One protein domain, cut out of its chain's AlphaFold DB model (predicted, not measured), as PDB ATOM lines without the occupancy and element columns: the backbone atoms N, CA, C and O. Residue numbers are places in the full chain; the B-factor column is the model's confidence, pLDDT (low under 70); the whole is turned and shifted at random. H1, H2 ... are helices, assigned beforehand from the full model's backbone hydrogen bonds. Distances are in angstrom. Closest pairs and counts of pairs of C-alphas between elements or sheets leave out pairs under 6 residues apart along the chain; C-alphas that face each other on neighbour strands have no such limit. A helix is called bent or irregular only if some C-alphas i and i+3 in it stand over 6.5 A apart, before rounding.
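This is residues 11 to 136 of the 151 residues of an uncharacterized protein of bioreactor metagenome (UniProt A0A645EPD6). Four helices lie side by side in a row, H2, H3, H4, H5, with the long pair H3 and H4 as its core; H6 folds back across H4, and H1 sits off the end of the row beyond H2. Residues 41 to 56 stick out as a long free loop. The printed part has 126 residues with six named helices, H1 to H6 along the chain, and no named strand: all helix. It is loose, with a radius of gyration of the C-alphas of 17.3 A, and spans 54 by 36 by 25 A.

H3, residues 67 to 91, is irregular, C-alphas 86 and 89 being 7.9 A apart, with a kink of 73 degrees near residue 85. It forms a helical hairpin with the hub H4, residues 93 to 114, at a shallow tilt of 12 degrees, opposite ways; their closest C-alphas, Val 67 and Ala 110, are 5.0 A apart. With residues 79 to 84 alone, H3 touches H2, residues 28 to 37, the same way at a shallow tilt of 8 degrees; closest are the C-alphas of Pro 30 and Cys 83, 6.2 A. H4, with residues 105 to 112 alone, forms a second helical hairpin with H5, residues 119 to 128, at a shallow tilt of 7 degrees; closest are the C-alphas of Tyr 109 and Gln 122, 6.6 A. With residues 98 to 102 alone, H4 touches H6, residues 130 to 136, at a steep tilt of 65 degrees; closest are the C-alphas of Met 98 and Pro 132, 5.3 A. H1, residues 11 to 16, is only just apart from H2, 8.3 A at the closest. Every O i to N i+4 pair is within hydrogen-bond range in H1, H2, H4, H5 and H6, and 12 of 21 are in H3.

H3 measures 29.6 A and H4 31.7 A from first to last C-alpha. H1 begins at C-alpha 11 (176.745, 163.619, 190.863), and H6 ends at C-alpha 136 (185.970, 146.063, 225.217).

The C-alphas farthest apart, Glu 11 and Lys 120, are 54.8 A apart. The printed part has no cut. The links H1 to H2 and H2 to H3 are long. Residues 54 to 56 have pLDDT under 70.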
ATOM      1  N   GLU A  11     178.100 164.188 190.879       95.56
ATOM      2  CA  GLU A  11     176.745 163.619 190.863       95.56
ATOM      3  C   GLU A  11     176.383 162.938 192.193       95.56
ATOM      4  O   GLU A  11     175.245 163.043 192.654       95.56
ATOM      5  N   PHE A  12     177.356 162.297 192.852       95.00
ATOM      6  CA  PHE A  12     177.150 161.660 194.150       95.00
ATOM      7  C   PHE A  12     176.690 162.681 195.194       95.00
ATOM      8  O   PHE A  12     175.676 162.469 195.858       95.00
ATOM      9  N   PHE A  13     177.384 163.815 195.313       95.50
ATOM     10  CA  PHE A  13     177.031 164.842 196.295       95.50
ATOM     11  C   PHE A  13     175.723 165.553 195.948       95.50
ATOM     12  O   PHE A  13     174.938 165.842 196.850       95.50
ATOM     13  N   ASN A  14     175.444 165.761 194.659       95.69
ATOM     14  CA  ASN A  14     174.166 166.322 194.215       95.69
ATOM     15  C   ASN A  14     172.983 165.427 194.612       95.69
ATOM     16  O   ASN A  14     171.933 165.925 195.012       95.69
ATOM     17  N   LYS A  15     173.152 164.103 194.521       94.75
ATOM     18  CA  LYS A  15     172.089 163.130 194.793       94.75
ATOM     19  C   LYS A  15     171.949 162.773 196.271       94.75
ATOM     20  O   LYS A  15     170.835 162.599 196.760       94.75
ATOM     21  N   TYR A  16     173.066 162.620 196.975       93.12
ATOM     22  CA  TYR A  16     173.107 162.034 198.319       93.12
ATOM     23  C   TYR A  16     173.505 163.023 199.415       93.12
ATOM     24  O   TYR A  16     173.448 162.681 200.602       93.12
ATOM     25  N   GLY A  17     173.854 164.253 199.034       93.75
ATOM     26  CA  GLY A  17     174.253 165.330 199.928       93.75
ATOM     27  C   GLY A  17     175.707 165.239 200.389       93.75
ATOM     28  O   GLY A  17     176.375 164.212 200.262       93.75
ATOM     29  N   PHE A  18     176.180 166.334 200.976       94.56
ATOM     30  CA  PHE A  18     177.535 166.466 201.507       94.56
ATOM     31  C   PHE A  18     177.737 165.713 202.837       94.56
ATOM     32  O   PHE A  18     176.819 165.078 203.386       94.56
ATOM     33  N   PHE A  19     178.976 165.762 203.330       93.38
ATOM     34  CA  PHE A  19     179.369 165.242 204.637       93.38
ATOM     35  C   PHE A  19     178.612 165.932 205.778       93.38
ATOM     36  O   PHE A  19     178.145 167.062 205.656       93.38
ATOM     37  N   ASP A  20     178.459 165.214 206.890       89.44
ATOM     38  CA  ASP A  20     177.803 165.742 208.084       89.44
ATOM     39  C   ASP A  20     178.793 166.593 208.888       89.44
ATOM     40  O   ASP A  20     179.610 166.067 209.640       89.44
ATOM     41  N   GLU A  21     178.708 167.915 208.746       89.19
ATOM     42  CA  GLU A  21     179.632 168.863 209.388       89.19
ATOM     43  C   GLU A  21     179.558 168.879 210.926       89.19
ATOM     44  O   GLU A  21     180.386 169.512 211.588       89.19
ATOM     45  N   ARG A  22     178.592 168.165 211.522       87.81
ATOM     46  CA  ARG A  22     178.521 167.957 212.977       87.81
ATOM     47  C   ARG A  22     179.616 167.016 213.490       87.81
ATOM     48  O   ARG A  22     179.835 166.976 214.697       87.81
ATOM     49  N   LEU A  23     180.256 166.245 212.605       92.00
ATOM     50  CA  LEU A  23     181.236 165.206 212.925       92.00
ATOM     51  C   LEU A  23     182.538 165.456 212.151       92.00
ATOM     52  O   LEU A  23     182.762 164.860 211.107       92.00
ATOM     53  N   LYS A  24     183.379 166.370 212.644       91.12
ATOM     54  CA  LYS A  24     184.551 166.908 211.933       91.12
ATOM     55  C   LYS A  24     185.784 166.006 211.937       91.12
ATOM     56  O   LYS A  24     186.713 166.269 211.185       91.12
ATOM     57  N   TYR A  25     185.857 165.045 212.853       90.44
ATOM     58  CA  TYR A  25     187.002 164.143 213.002       90.44
ATOM     59  C   TYR A  25     186.736 162.740 212.446       90.44
ATOM     60  O   TYR A  25     187.653 161.915 212.443       90.44
ATOM     61  N   ILE A  26     185.481 162.437 212.108       92.06
ATOM     62  CA  ILE A  26     185.000 161.104 211.715       92.06
ATOM     63  C   ILE A  26     183.888 161.188 210.657       92.06
ATOM     64  O   ILE A  26     182.948 160.394 210.673       92.06
ATOM     65  N   GLU A  27     183.935 162.186 209.777       90.62
ATOM     66  CA  GLU A  27     182.919 162.463 208.754       90.62
ATOM     67  C   GLU A  27     182.714 161.301 207.765       90.62
ATOM     68  O   GLU A  27     181.627 161.127 207.196       90.62
ATOM     69  N   ASP A  28     183.739 160.467 207.601       89.75
ATOM     70  CA  ASP A  28     183.747 159.266 206.775       89.75
ATOM     71  C   ASP A  28     182.782 158.188 207.297       89.75
ATOM     72  O   ASP A  28     182.089 157.535 206.509       89.75
ATOM     73  N   LEU A  29     182.656 158.027 208.619       91.69
ATOM     74  CA  LEU A  29     181.804 157.000 209.221       91.69
ATOM     75  C   LEU A  29     180.302 157.219 208.929       91.69
ATOM     76  O   LEU A  29     179.648 156.281 208.453       91.69
ATOM     77  N   PRO A  30     179.703 158.409 209.154       92.44
ATOM     78  CA  PRO A  30     178.328 158.695 208.743       92.44
ATOM     79  C   PRO A  30     178.101 158.537 207.243       92.44
ATOM     80  O   PRO A  30     177.031 158.065 206.843       92.44
ATOM     81  N   MET A  31     179.082 158.916 206.417       92.69
ATOM     82  CA  MET A  31     178.991 158.749 204.968       92.69
ATOM     83  C   MET A  31     178.902 157.265 204.602       92.69
ATOM     84  O   MET A  31     177.997 156.870 203.868       92.69
ATOM     85  N   CYS A  32     179.735 156.415 205.208       90.56
ATOM     86  CA  CYS A  32     179.671 154.966 205.018       90.56
ATOM     87  C   CYS A  32     178.296 154.402 205.409       90.56
ATOM     88  O   CYS A  32     177.687 153.651 204.649       90.56
ATOM     89  N   VAL A  33     177.750 154.798 206.568       91.06
ATOM     90  CA  VAL A  33     176.404 154.368 206.991       91.06
ATOM     91  C   VAL A  33     175.341 154.797 205.974       91.06
ATOM     92  O   VAL A  33     174.437 154.016 205.672       91.06
ATOM     93  N   ARG A  34     175.441 156.009 205.416       91.00
ATOM     94  CA  ARG A  34     174.528 156.506 204.375       91.00
ATOM     95  C   ARG A  34     174.610 155.656 203.110       91.00
ATOM     96  O   ARG A  34     173.568 155.199 202.643       91.00
ATOM     97  N   MET A  35     175.822 155.382 202.627       91.31
ATOM     98  CA  MET A  35     176.063 154.532 201.458       91.31
ATOM     99  C   MET A  35     175.448 153.142 201.641       91.31
ATOM    100  O   MET A  35     174.696 152.689 200.779       91.31
ATOM    101  N   PHE A  36     175.640 152.513 202.806       88.31
ATOM    102  CA  PHE A  36     175.011 151.224 203.112       88.31
ATOM    103  C   PHE A  36     173.483 151.296 203.199       88.31
ATOM    104  O   PHE A  36     172.796 150.381 202.755       88.31
ATOM    105  N   LYS A  37     172.914 152.362 203.779       87.75
ATOM    106  CA  LYS A  37     171.450 152.512 203.881       87.75
ATOM    107  C   LYS A  37     170.788 152.707 202.520       87.75
ATOM    108  O   LYS A  37     169.644 152.297 202.355       87.75
ATOM    109  N   GLN A  38     171.491 153.335 201.585       90.56
ATOM    110  CA  GLN A  38     170.990 153.657 200.251       90.56
ATOM    111  C   GLN A  38     171.444 152.652 199.183       90.56
ATOM    112  O   GLN A  38     171.163 152.865 198.007       90.56
ATOM    113  N   ASN A  39     172.105 151.557 199.588       90.56
ATOM    114  CA  ASN A  39     172.676 150.542 198.698       90.56
ATOM    115  C   ASN A  39     173.525 151.164 197.576       90.56
ATOM    116  O   ASN A  39     173.421 150.766 196.417       90.56
ATOM    117  N   ILE A  40     174.326 152.178 197.914       92.00
ATOM    118  CA  ILE A  40     175.200 152.829 196.941       92.00
ATOM    119  C   ILE A  40     176.363 151.875 196.644       92.00
ATOM    120  O   ILE A  40     177.055 151.477 197.587       92.00
ATOM    121  N   PRO A  41     176.583 151.499 195.374       89.81
ATOM    122  CA  PRO A  41     177.723 150.677 195.006       89.81
ATOM    123  C   PRO A  41     179.021 151.458 195.226       89.81
ATOM    124  O   PRO A  41     179.083 152.667 195.010       89.81
ATOM    125  N   PHE A  42     180.057 150.756 195.662       89.12
ATOM    126  CA  PHE A  42     181.404 151.295 195.767       89.12
ATOM    127  C   PHE A  42     182.397 150.214 195.364       89.12
ATOM    128  O   PHE A  42     182.162 149.025 195.588       89.12
ATOM    129  N   GLU A  43     183.508 150.643 194.784       87.94
ATOM    130  CA  GLU A  43     184.601 149.772 194.374       87.94
ATOM    131  C   GLU A  43     185.847 150.099 195.194       87.94
ATOM    132  O   GLU A  43     186.007 151.210 195.706       87.94
ATOM    133  N   TYR A  44     186.720 149.109 195.354       84.38
ATOM    134  CA  TYR A  44     188.004 149.277 196.020       84.38
ATOM    135  C   TYR A  44     189.119 149.114 194.994       84.38
ATOM    136  O   TYR A  44     189.219 148.074 194.345       84.38
ATOM    137  N   ILE A  45     189.969 150.132 194.882       84.31
ATOM    138  CA  ILE A  45     191.151 150.113 194.023       84.31
ATOM    139  C   ILE A  45     192.352 149.760 194.900       84.31
ATOM    140  O   ILE A  45     192.700 150.506 195.815       84.31
ATOM    141  N   ASN A  46     192.976 148.612 194.634       81.88
ATOM    142  CA  ASN A  46     194.127 148.124 195.395       81.88
ATOM    143  C   ASN A  46     195.455 148.580 194.777       81.88
ATOM    144  O   ASN A  46     196.285 147.757 194.390       81.88
ATOM    145  N   GLU A  47     195.637 149.890 194.651       81.44
ATOM    146  CA  GLU A  47     196.845 150.488 194.083       81.44
ATOM    147  C   GLU A  47     197.553 151.377 195.108       81.44
ATOM    148  O   GLU A  47     196.929 151.978 195.985       81.44
ATOM    149  N   ASN A  48     198.876 151.494 194.977       76.50
ATOM    150  CA  ASN A  48     199.681 152.402 195.792       76.50
ATOM    151  C   ASN A  48     199.479 153.850 195.318       76.50
ATOM    152  O   ASN A  48     200.348 154.428 194.670       76.50
ATOM    153  N   ALA A  49     198.316 154.425 195.618       71.12
ATOM    154  CA  ALA A  49     197.934 155.758 195.157       71.12
ATOM    155  C   ALA A  49     198.350 156.882 196.123       71.12
ATOM    156  O   ALA A  49     198.600 158.007 195.694       71.12
ATOM    157  N   VAL A  50     198.429 156.603 197.431       74.56
ATOM    158  CA  VAL A  50     198.683 157.620 198.465       74.56
ATOM    159  C   VAL A  50     199.665 157.099 199.510       74.56
ATOM    160  O   VAL A  50     199.436 156.069 200.140       74.56
ATOM    161  N   CYS A  51     200.745 157.847 199.751       75.19
ATOM    162  CA  CYS A  51     201.634 157.609 200.885       75.19
ATOM    163  C   CYS A  51     201.102 158.366 202.112       75.19
ATOM    164  O   CYS A  51     201.332 159.566 202.268       75.19
ATOM    165  N   HIS A  52     200.353 157.675 202.971       71.25
ATOM    166  CA  HIS A  52     199.837 158.244 204.214       71.25
ATOM    167  C   HIS A  52     200.840 158.039 205.360       71.25
ATOM    168  O   HIS A  52     201.462 156.982 205.473       71.25
ATOM    169  N   ARG A  53     200.992 159.029 206.249       74.38
ATOM    170  CA  ARG A  53     201.809 158.853 207.460       74.38
ATOM    171  C   ARG A  53     201.133 157.836 208.378       74.38
ATOM    172  O   ARG A  53     199.981 158.013 208.772       74.38
ATOM    173  N   ASN A  54     201.842 156.771 208.729       66.31
ATOM    174  CA  ASN A  54     201.352 155.839 209.739       66.31
ATOM    175  C   ASN A  54     201.320 156.539 211.108       66.31
ATOM    176  O   ASN A  54     202.162 157.390 211.399       66.31
ATOM    177  N   ASP A  55     200.314 156.213 211.920       68.19
ATOM    178  CA  ASP A  55     200.137 156.698 213.297       68.19
ATOM    179  C   ASP A  55     199.947 158.216 213.479       68.19
ATOM    180  O   ASP A  55     200.076 158.741 214.586       68.19
ATOM    181  N   SER A  56     199.560 158.943 212.429       68.75
ATOM    182  CA  SER A  56     199.158 160.349 212.541       68.75
ATOM    183  C   SER A  56     197.641 160.497 212.641       68.75
ATOM    184  O   SER A  56     196.910 159.831 211.914       68.75
ATOM    185  N   GLY A  57     197.170 161.396 213.506       78.00
ATOM    186  CA  GLY A  57     195.753 161.753 213.619       78.00
ATOM    187  C   GLY A  57     195.224 161.668 215.047       78.00
ATOM    188  O   GLY A  57     195.809 161.026 215.920       78.00
ATOM    189  N   ILE A  58     194.083 162.315 215.297       82.44
ATOM    190  CA  ILE A  58     193.449 162.339 216.627       82.44
ATOM    191  C   ILE A  58     192.969 160.949 217.078       82.44
ATOM    192  O   ILE A  58     192.778 160.703 218.270       82.44
ATOM    193  N   SER A  59     192.794 160.012 216.147       81.12
ATOM    194  CA  SER A  59     192.436 158.617 216.412       81.12
ATOM    195  C   SER A  59     193.632 157.764 216.872       81.12
ATOM    196  O   SER A  59     193.414 156.840 217.657       81.12
ATOM    197  N   SER A  60     194.867 158.121 216.496       78.12
ATOM    198  CA  SER A  60     196.079 157.287 216.632       78.12
ATOM    199  C   SER A  60     196.810 157.382 217.980       78.12
ATOM    200  O   SER A  60     197.781 156.664 218.209       78.12
ATOM    201  N   SER A  61     196.374 158.250 218.900       77.62
ATOM    202  CA  SER A  61     197.028 158.373 220.213       77.62
ATOM    203  C   SER A  61     196.900 157.092 221.050       77.62
ATOM    204  O   SER A  61     195.809 156.520 221.168       77.62
ATOM    205  N   LYS A  62     198.020 156.700 221.681       74.56
ATOM    206  CA  LYS A  62     198.122 155.583 222.637       74.56
ATOM    207  C   LYS A  62     197.411 155.876 223.962       74.56
ATOM    208  O   LYS A  62     197.033 154.942 224.668       74.56
ATOM    209  N   ASP A  63     197.181 157.152 224.275       80.19
ATOM    210  CA  ASP A  63     196.490 157.557 225.494       80.19
ATOM    211  C   ASP A  63     194.979 157.370 225.341       80.19
ATOM    212  O   ASP A  63     194.304 158.005 224.518       80.19
ATOM    213  N   MET A  64     194.436 156.475 226.168       77.06
ATOM    214  CA  MET A  64     193.025 156.086 226.124       77.06
ATOM    215  C   MET A  64     192.081 157.183 226.644       77.06
ATOM    216  O   MET A  64     190.908 157.194 226.266       77.06
ATOM    217  N   PHE A  65     192.589 158.093 227.482       86.38
ATOM    218  CA  PHE A  65     191.825 159.138 228.175       86.38
ATOM    219  C   PHE A  65     192.506 160.509 228.068       86.38
ATOM    220  O   PHE A  65     192.805 161.153 229.070       86.38
ATOM    221  N   ASP A  66     192.784 160.952 226.845       89.00
ATOM    222  CA  ASP A  66     193.413 162.253 226.619       89.00
ATOM    223  C   ASP A  66     192.367 163.378 226.658       89.00
ATOM    224  O   ASP A  66     191.385 163.377 225.909       89.00
ATOM    225  N   VAL A  67     192.608 164.380 227.505       91.81
ATOM    226  CA  VAL A  67     191.780 165.589 227.634       91.81
ATOM    227  C   VAL A  67     191.651 166.330 226.298       91.81
ATOM    228  O   VAL A  67     190.598 166.892 226.001       91.81
ATOM    229  N   LYS A  68     192.686 166.299 225.450       91.38
ATOM    230  CA  LYS A  68     192.671 166.946 224.129       91.38
ATOM    231  C   LYS A  68     191.719 166.260 223.144       91.38
ATOM    232  O   LYS A  68     191.338 166.862 222.147       91.38
ATOM    233  N   ARG A  69     191.312 165.017 223.424       92.75
ATOM    234  CA  ARG A  69     190.477 164.183 222.546       92.75
ATOM    235  C   ARG A  69     189.002 164.167 222.943       92.75
ATOM    236  O   ARG A  69     188.230 163.449 222.315       92.75
ATOM    237  N   ILE A  70     188.588 164.960 223.935       94.94
ATOM    238  CA  ILE A  70     187.186 165.006 224.389       94.94
ATOM    239  C   ILE A  70     186.226 165.250 223.215       94.94
ATOM    240  O   ILE A  70     185.259 164.506 223.075       94.94
ATOM    241  N   ALA A  71     186.531 166.205 222.330       94.50
ATOM    242  CA  ALA A  71     185.700 166.490 221.156       94.50
ATOM    243  C   ALA A  71     185.574 165.272 220.220       94.50
ATOM    244  O   ALA A  71     184.474 164.890 219.839       94.50
ATOM    245  N   TYR A  72     186.683 164.583 219.939       94.81
ATOM    246  CA  TYR A  72     186.671 163.340 219.160       94.81
ATOM    247  C   TYR A  72     185.832 162.234 219.826       94.81
ATOM    248  O   TYR A  72     185.070 161.534 219.162       94.81
ATOM    249  N   TYR A  73     185.917 162.079 221.151       95.25
ATOM    250  CA  TYR A  73     185.093 161.103 221.871       95.25
ATOM    251  C   TYR A  73     183.599 161.457 221.835       95.25
ATOM    252  O   TYR A  73     182.767 160.555 221.719       95.25
ATOM    253  N   GLN A  74     183.258 162.747 221.910       95.94
ATOM    254  CA  GLN A  74     181.887 163.249 221.770       95.94
ATOM    255  C   GLN A  74     181.328 162.979 220.369       95.94
ATOM    256  O   GLN A  74     180.178 162.552 220.239       95.94
ATOM    257  N   GLU A  75     182.140 163.143 219.328       96.12
ATOM    258  CA  GLU A  75     181.743 162.792 217.967       96.12
ATOM    259  C   GLU A  75     181.531 161.286 217.809       96.12
ATOM    260  O   GLU A  75     180.490 160.876 217.304       96.12
ATOM    261  N   LEU A  76     182.427 160.439 218.331       95.31
ATOM    262  CA  LEU A  76     182.210 158.986 218.343       95.31
ATOM    263  C   LEU A  76     180.914 158.612 219.067       95.31
ATOM    264  O   LEU A  76     180.142 157.788 218.574       95.31
ATOM    265  N   TYR A  77     180.649 159.220 220.224       96.75
ATOM    266  CA  TYR A  77     179.401 159.011 220.955       96.75
ATOM    267  C   TYR A  77     178.183 159.400 220.105       96.75
ATOM    268  O   TYR A  77     177.221 158.635 220.016       96.75
ATOM    269  N   THR A  78     178.248 160.544 219.428       96.19
ATOM    270  CA  THR A  78     177.203 161.031 218.517       96.19
ATOM    271  C   THR A  78     177.002 160.079 217.342       96.19
ATOM    272  O   THR A  78     175.875 159.684 217.059       96.19
ATOM    273  N   TYR A  79     178.078 159.613 216.713       96.12
ATOM    274  CA  TYR A  79     178.023 158.624 215.643       96.12
ATOM    275  C   TYR A  79     177.335 157.329 216.098       96.12
ATOM    276  O   TYR A  79     176.390 156.860 215.458       96.12
ATOM    277  N   PHE A  80     177.749 156.754 217.232       96.25
ATOM    278  CA  PHE A  80     177.146 155.511 217.710       96.25
ATOM    279  C   PHE A  80     175.672 155.686 218.094       96.25
ATOM    280  O   PHE A  80     174.876 154.792 217.817       96.25
ATOM    281  N   THR A  81     175.298 156.818 218.691       96.00
ATOM    282  CA  THR A  81     173.923 157.079 219.153       96.00
ATOM    283  C   THR A  81     172.973 157.522 218.043       96.00
ATOM    284  O   THR A  81     171.823 157.093 218.034       96.00
ATOM    285  N   GLN A  82     173.424 158.355 217.106       94.50
ATOM    286  CA  GLN A  82     172.568 158.965 216.085       94.50
ATOM    287  C   GLN A  82     172.679 158.275 214.725       94.50
ATOM    288  O   GLN A  82     171.679 158.157 214.021       94.50
ATOM    289  N   CYS A  83     173.865 157.792 214.343       93.25
ATOM    290  CA  CYS A  83     174.078 157.182 213.029       93.25
ATOM    291  C   CYS A  83     173.940 155.656 213.078       93.25
ATOM    292  O   CYS A  83     173.231 155.075 212.256       93.25
ATOM    293  N   LEU A  84     174.593 155.001 214.047       93.88
ATOM    294  CA  LEU A  84     174.693 153.539 214.077       93.88
ATOM    295  C   LEU A  84     173.566 152.857 214.868       93.88
ATOM    296  O   LEU A  84     173.087 151.801 214.455       93.88
ATOM    297  N   GLN A  85     173.096 153.453 215.969       94.81
ATOM    298  CA  GLN A  85     171.986 152.919 216.772       94.81
ATOM    299  C   GLN A  85     170.720 152.624 215.944       94.81
ATOM    300  O   GLN A  85     170.169 151.529 216.120       94.81
ATOM    301  N   PRO A  86     170.274 153.491 215.005       93.69
ATOM    302  CA  PRO A  86     169.102 153.211 214.169       93.69
ATOM    303  C   PRO A  86     169.245 151.972 213.277       93.69
ATOM    304  O   PRO A  86     168.247 151.374 212.887       93.69
ATOM    305  N   VAL A  87     170.478 151.569 212.956       91.69
ATOM    306  CA  VAL A  87     170.785 150.381 212.137       91.69
ATOM    307  C   VAL A  87     171.439 149.262 212.954       91.69
ATOM    308  O   VAL A  87     171.991 148.312 212.400       91.69
ATOM    309  N   SER A  88     171.350 149.332 214.283       93.38
ATOM    310  CA  SER A  88     172.016 148.400 215.200       93.38
ATOM    311  C   SER A  88     171.564 146.945 215.049       93.38
ATOM    312  O   SER A  88     172.306 146.041 215.420       93.38
ATOM    313  N   SER A  89     170.390 146.680 214.466       91.94
ATOM    314  CA  SER A  89     169.963 145.318 214.112       91.94
ATOM    315  C   SER A  89     170.847 144.666 213.048       91.94
ATOM    316  O   SER A  89     171.001 143.452 213.076       91.94
ATOM    317  N   ARG A  90     171.444 145.454 212.145       87.25
ATOM    318  CA  ARG A  90     172.322 144.965 211.069       87.25
ATOM    319  C   ARG A  90     173.772 144.794 211.516       87.25
ATOM    320  O   ARG A  90     174.481 143.959 210.977       87.25
ATOM    321  N   VAL A  91     174.208 145.595 212.489       87.56
ATOM    322  CA  VAL A  91     175.608 145.635 212.957       87.56
ATOM    323  C   VAL A  91     175.808 144.837 214.253       87.56
ATOM    324  O   VAL A  91     176.903 144.366 214.536       87.56
ATOM    325  N   GLY A  92     174.752 144.674 215.050       93.00
ATOM    326  CA  GLY A  92     174.769 143.998 216.346       93.00
ATOM    327  C   GLY A  92     174.400 144.947 217.486       93.00
ATOM    328  O   GLY A  92     175.188 145.802 217.892       93.00
ATOM    329  N   ARG A  93     173.204 144.766 218.060       95.06
ATOM    330  CA  ARG A  93     172.660 145.649 219.112       95.06
ATOM    331  C   ARG A  93     173.561 145.734 220.342       95.06
ATOM    332  O   ARG A  93     173.776 146.822 220.868       95.06
ATOM    333  N   VAL A  94     174.110 144.598 220.775       95.19
ATOM    334  CA  VAL A  94     175.018 144.530 221.930       95.19
ATOM    335  C   VAL A  94     176.300 145.310 221.653       95.19
ATOM    336  O   VAL A  94     176.708 146.111 222.489       95.19
ATOM    337  N   TYR A  95     176.890 145.141 220.467       94.25
ATOM    338  CA  TYR A  95     178.091 145.873 220.066       94.25
ATOM    339  C   TYR A  95     177.865 147.386 220.116       94.25
ATOM    340  O   TYR A  95     178.622 148.096 220.779       94.25
ATOM    341  N   VAL A  96     176.790 147.877 219.489       95.56
ATOM    342  CA  VAL A  96     176.484 149.315 219.481       95.56
ATOM    343  C   VAL A  96     176.234 149.828 220.902       95.56
ATOM    344  O   VAL A  96     176.853 150.809 221.313       95.56
ATOM    345  N   ALA A  97     175.419 149.126 221.695       96.81
ATOM    346  CA  ALA A  97     175.131 149.515 223.075       96.81
ATOM    347  C   ALA A  97     176.400 149.586 223.944       96.81
ATOM    348  O   ALA A  97     176.566 150.526 224.725       96.81
ATOM    349  N   MET A  98     177.316 148.623 223.806       96.75
ATOM    350  CA  MET A  98     178.585 148.641 224.537       96.75
ATOM    351  C   MET A  98     179.494 149.775 224.063       96.75
ATOM    352  O   MET A  98     180.062 150.479 224.895       96.75
ATOM    353  N   ARG A  99     179.592 150.023 222.749       95.19
ATOM    354  CA  ARG A  99     180.387 151.133 222.200       95.19
ATOM    355  C   ARG A  99     179.895 152.498 222.677       95.19
ATOM    356  O   ARG A  99     180.728 153.321 223.047       95.19
ATOM    357  N   ILE A 100     178.580 152.713 222.757       97.19
ATOM    358  CA  ILE A 100     177.992 153.940 223.323       97.19
ATOM    359  C   ILE A 100     178.463 154.142 224.767       97.19
ATOM    360  O   ILE A 100     178.963 155.215 225.108       97.19
ATOM    361  N   LYS A 101     178.357 153.102 225.608       97.44
ATOM    362  CA  LYS A 101     178.785 153.166 227.016       97.44
ATOM    363  C   LYS A 101     180.283 153.441 227.151       97.44
ATOM    364  O   LYS A 101     180.675 154.265 227.970       97.44
ATOM    365  N   ILE A 102     181.114 152.813 226.319       95.50
ATOM    366  CA  ILE A 102     182.567 153.043 226.304       95.50
ATOM    367  C   ILE A 102     182.893 154.484 225.905       95.50
ATOM    368  O   ILE A 102     183.733 155.114 226.543       95.50
ATOM    369  N   CYS A 103     182.237 155.025 224.873       95.50
ATOM    370  CA  CYS A 103     182.458 156.411 224.455       95.50
ATOM    371  C   CYS A 103     182.049 157.387 225.564       95.50
ATOM    372  O   CYS A 103     182.827 158.276 225.898       95.50
ATOM    373  N   LYS A 104     180.891 157.165 226.203       97.19
ATOM    374  CA  LYS A 104     180.446 157.968 227.350       97.19
ATOM    375  C   LYS A 104     181.455 157.917 228.498       97.19
ATOM    376  O   LYS A 104     181.843 158.959 229.007       97.19
ATOM    377  N   PHE A 105     181.934 156.724 228.847       96.62
ATOM    378  CA  PHE A 105     182.958 156.551 229.872       96.62
ATOM    379  C   PHE A 105     184.251 157.310 229.543       96.62
ATOM    380  O   PHE A 105     184.803 157.965 230.420       96.62
ATOM    381  N   ARG A 106     184.724 157.266 228.288       95.31
ATOM    382  CA  ARG A 106     185.919 158.015 227.861       95.31
ATOM    383  C   ARG A 106     185.745 159.521 228.021       95.31
ATOM    384  O   ARG A 106     186.669 160.170 228.500       95.31
ATOM    385  N   ILE A 107     184.575 160.050 227.655       96.56
ATOM    386  CA  ILE A 107     184.233 161.466 227.846       96.56
ATOM    387  C   ILE A 107     184.265 161.800 229.339       96.56
ATOM    388  O   ILE A 107     185.049 162.650 229.746       96.56
ATOM    389  N   ASP A 108     183.502 161.070 230.155       96.81
ATOM    390  CA  ASP A 108     183.363 161.340 231.592       96.81
ATOM    391  C   ASP A 108     184.710 161.253 232.325       96.81
ATOM    392  O   ASP A 108     185.009 162.056 233.210       96.81
ATOM    393  N   TYR A 109     185.551 160.287 231.949       96.31
ATOM    394  CA  TYR A 109     186.877 160.120 232.534       96.31
ATOM    395  C   TYR A 109     187.834 161.240 232.106       96.31
ATOM    396  O   TYR A 109     188.539 161.798 232.948       96.31
ATOM    397  N   ALA A 110     187.854 161.603 230.820       95.19
ATOM    398  CA  ALA A 110     188.686 162.695 230.320       95.19
ATOM    399  C   ALA A 110     188.254 164.056 230.898       95.19
ATOM    400  O   ALA A 110     189.102 164.870 231.263       95.19
ATOM    401  N   GLU A 111     186.954 164.293 231.068       95.88
ATOM    402  CA  GLU A 111     186.428 165.476 231.760       95.88
ATOM    403  C   GLU A 111     186.820 165.485 233.240       95.88
ATOM    404  O   GLU A 111     187.290 166.504 233.746       95.88
ATOM    405  N   ALA A 112     186.744 164.342 233.929       96.00
ATOM    406  CA  ALA A 112     187.215 164.233 235.307       96.00
ATOM    407  C   ALA A 112     188.718 164.542 235.448       96.00
ATOM    408  O   ALA A 112     189.121 165.160 236.434       96.00
ATOM    409  N   LEU A 113     189.543 164.148 234.469       94.31
ATOM    410  CA  LEU A 113     190.957 164.530 234.412       94.31
ATOM    411  C   LEU A 113     191.128 166.037 234.185       94.31
ATOM    412  O   LEU A 113     191.907 166.673 234.898       94.31
ATOM    413  N   LYS A 114     190.377 166.619 233.242       95.12
ATOM    414  CA  LYS A 114     190.390 168.059 232.937       95.12
ATOM    415  C   LYS A 114     190.041 168.906 234.162       95.12
ATOM    416  O   LYS A 114     190.710 169.895 234.442       95.12
ATOM    417  N   GLU A 115     189.025 168.490 234.908       95.50
ATOM    418  CA  GLU A 115     188.545 169.151 236.127       95.50
ATOM    419  C   GLU A 115     189.390 168.823 237.369       95.50
ATOM    420  O   GLU A 115     189.071 169.270 238.469       95.50
ATOM    421  N   LYS A 116     190.466 168.036 237.217       93.50
ATOM    422  CA  LYS A 116     191.342 167.583 238.311       93.50
ATOM    423  C   LYS A 116     190.573 166.894 239.447       93.50
ATOM    424  O   LYS A 116     190.945 166.996 240.618       93.50
ATOM    425  N   LYS A 117     189.510 166.153 239.114       90.75
ATOM    426  CA  LYS A 117     188.767 165.349 240.092       90.75
ATOM    427  C   LYS A 117     189.685 164.287 240.699       90.75
ATOM    428  O   LYS A 117     190.497 163.666 240.012       90.75
ATOM    429  N   GLY A 118     189.543 164.056 242.004       91.50
ATOM    430  CA  GLY A 118     190.401 163.128 242.744       91.50
ATOM    431  C   GLY A 118     190.269 161.664 242.297       91.50
ATOM    432  O   GLY A 118     189.244 161.244 241.758       91.50
ATOM    433  N   LYS A 119     191.285 160.847 242.615       92.75
ATOM    434  CA  LYS A 119     191.365 159.416 242.242       92.75
ATOM    435  C   LYS A 119     190.130 158.596 242.637       92.75
ATOM    436  O   LYS A 119     189.729 157.703 241.898       92.75
ATOM    437  N   LYS A 120     189.482 158.921 243.764       95.06
ATOM    438  CA  LYS A 120     188.233 158.260 244.197       95.06
ATOM    439  C   LYS A 120     187.126 158.365 243.140       95.06
ATOM    440  O   LYS A 120     186.428 157.389 242.890       95.06
ATOM    441  N   HIS A 121     186.993 159.526 242.493       94.50
ATOM    442  CA  HIS A 121     186.002 159.737 241.437       94.50
ATOM    443  C   HIS A 121     186.321 158.895 240.197       94.50
ATOM    444  O   HIS A 121     185.442 158.236 239.652       94.50
ATOM    445  N   GLN A 122     187.592 158.856 239.798       93.12
ATOM    446  CA  GLN A 122     188.056 158.059 238.660       93.12
ATOM    447  C   GLN A 122     187.817 156.556 238.879       93.12
ATOM    448  O   GLN A 122     187.305 155.882 237.991       93.12
ATOM    449  N   ILE A 123     188.110 156.040 240.078       95.31
ATOM    450  CA  ILE A 123     187.835 154.640 240.444       95.31
ATOM    451  C   ILE A 123     186.332 154.353 240.376       95.31
ATOM    452  O   ILE A 123     185.922 153.345 239.805       95.31
ATOM    453  N   MET A 124     185.498 155.255 240.897       97.00
ATOM    454  CA  MET A 124     184.044 155.110 240.823       97.00
ATOM    455  C   MET A 124     183.543 155.057 239.370       97.00
ATOM    456  O   MET A 124     182.674 154.244 239.054       97.00
ATOM    457  N   LEU A 125     184.099 155.880 238.472       96.12
ATOM    458  CA  LEU A 125     183.768 155.838 237.044       96.12
ATOM    459  C   LEU A 125     184.128 154.491 236.409       96.12
ATOM    460  O   LEU A 125     183.327 153.959 235.637       96.12
ATOM    461  N   VAL A 126     185.290 153.926 236.751       95.56
ATOM    462  CA  VAL A 126     185.721 152.601 236.274       95.56
ATOM    463  C   VAL A 126     184.768 151.515 236.767       95.56
ATOM    464  O   VAL A 126     184.262 150.741 235.960       95.56
ATOM    465  N   LEU A 127     184.458 151.492 238.066       96.31
ATOM    466  CA  LEU A 127     183.567 150.489 238.657       96.31
ATOM    467  C   LEU A 127     182.165 150.531 238.034       96.31
ATOM    468  O   LEU A 127     181.617 149.492 237.674       96.31
ATOM    469  N   ARG A 128     181.610 151.732 237.819       96.44
ATOM    470  CA  ARG A 128     180.307 151.914 237.152       96.44
ATOM    471  C   ARG A 128     180.289 151.410 235.708       96.44
ATOM    472  O   ARG A 128     179.226 151.067 235.198       96.44
ATOM    473  N   ASN A 129     181.446 151.363 235.053       96.75
ATOM    474  CA  ASN A 129     181.594 150.971 233.655       96.75
ATOM    475  C   ASN A 129     182.345 149.642 233.488       96.75
ATOM    476  O   ASN A 129     182.828 149.344 232.398       96.75
ATOM    477  N   ILE A 130     182.408 148.801 234.525       96.00
ATOM    478  CA  ILE A 130     183.188 147.558 234.473       96.00
ATOM    479  C   ILE A 130     182.708 146.607 233.369       96.00
ATOM    480  O   ILE A 130     183.518 146.054 232.635       96.00
ATOM    481  N   VAL A 131     181.392 146.482 233.170       95.94
ATOM    482  CA  VAL A 131     180.808 145.618 232.129       95.94
ATOM    483  C   VAL A 131     181.229 146.046 230.713       95.94
ATOM    484  O   VAL A 131     181.801 145.218 229.999       95.94
ATOM    485  N   PRO A 132     181.002 147.303 230.271       95.44
ATOM    486  CA  PRO A 132     181.456 147.735 228.949       95.44
ATOM    487  C   PRO A 132     182.984 147.696 228.794       95.44
ATOM    488  O   PRO A 132     183.466 147.434 227.693       95.44
ATOM    489  N   LEU A 133     183.753 147.896 229.871       93.69
ATOM    490  CA  LEU A 133     185.213 147.762 229.847       93.69
ATOM    491  C   LEU A 133     185.662 146.312 229.642       93.69
ATOM    492  O   LEU A 133     186.484 146.055 228.766       93.69
ATOM    493  N   CYS A 134     185.085 145.356 230.371       93.62
ATOM    494  CA  CYS A 134     185.350 143.931 230.171       93.62
ATOM    495  C   CYS A 134     184.987 143.487 228.752       93.62
ATOM    496  O   CYS A 134     185.786 142.825 228.092       93.62
ATOM    497  N   TYR A 135     183.829 143.919 228.245       92.94
ATOM    498  CA  TYR A 135     183.441 143.670 226.858       92.94
ATOM    499  C   TYR A 135     184.473 144.221 225.862       92.94
ATOM    500  O   TYR A 135     184.862 143.530 224.919       92.94
ATOM    501  N   TYR A 136     184.948 145.454 226.070       90.06
ATOM    502  CA  TYR A 136     185.970 146.063 225.217       90.06
ATOM    503  C   TYR A 136     187.282 145.278 225.242       90.06
ATOM    504  O   TYR A 136     187.874 145.056 224.189       90.06
TER     505      TYR A 136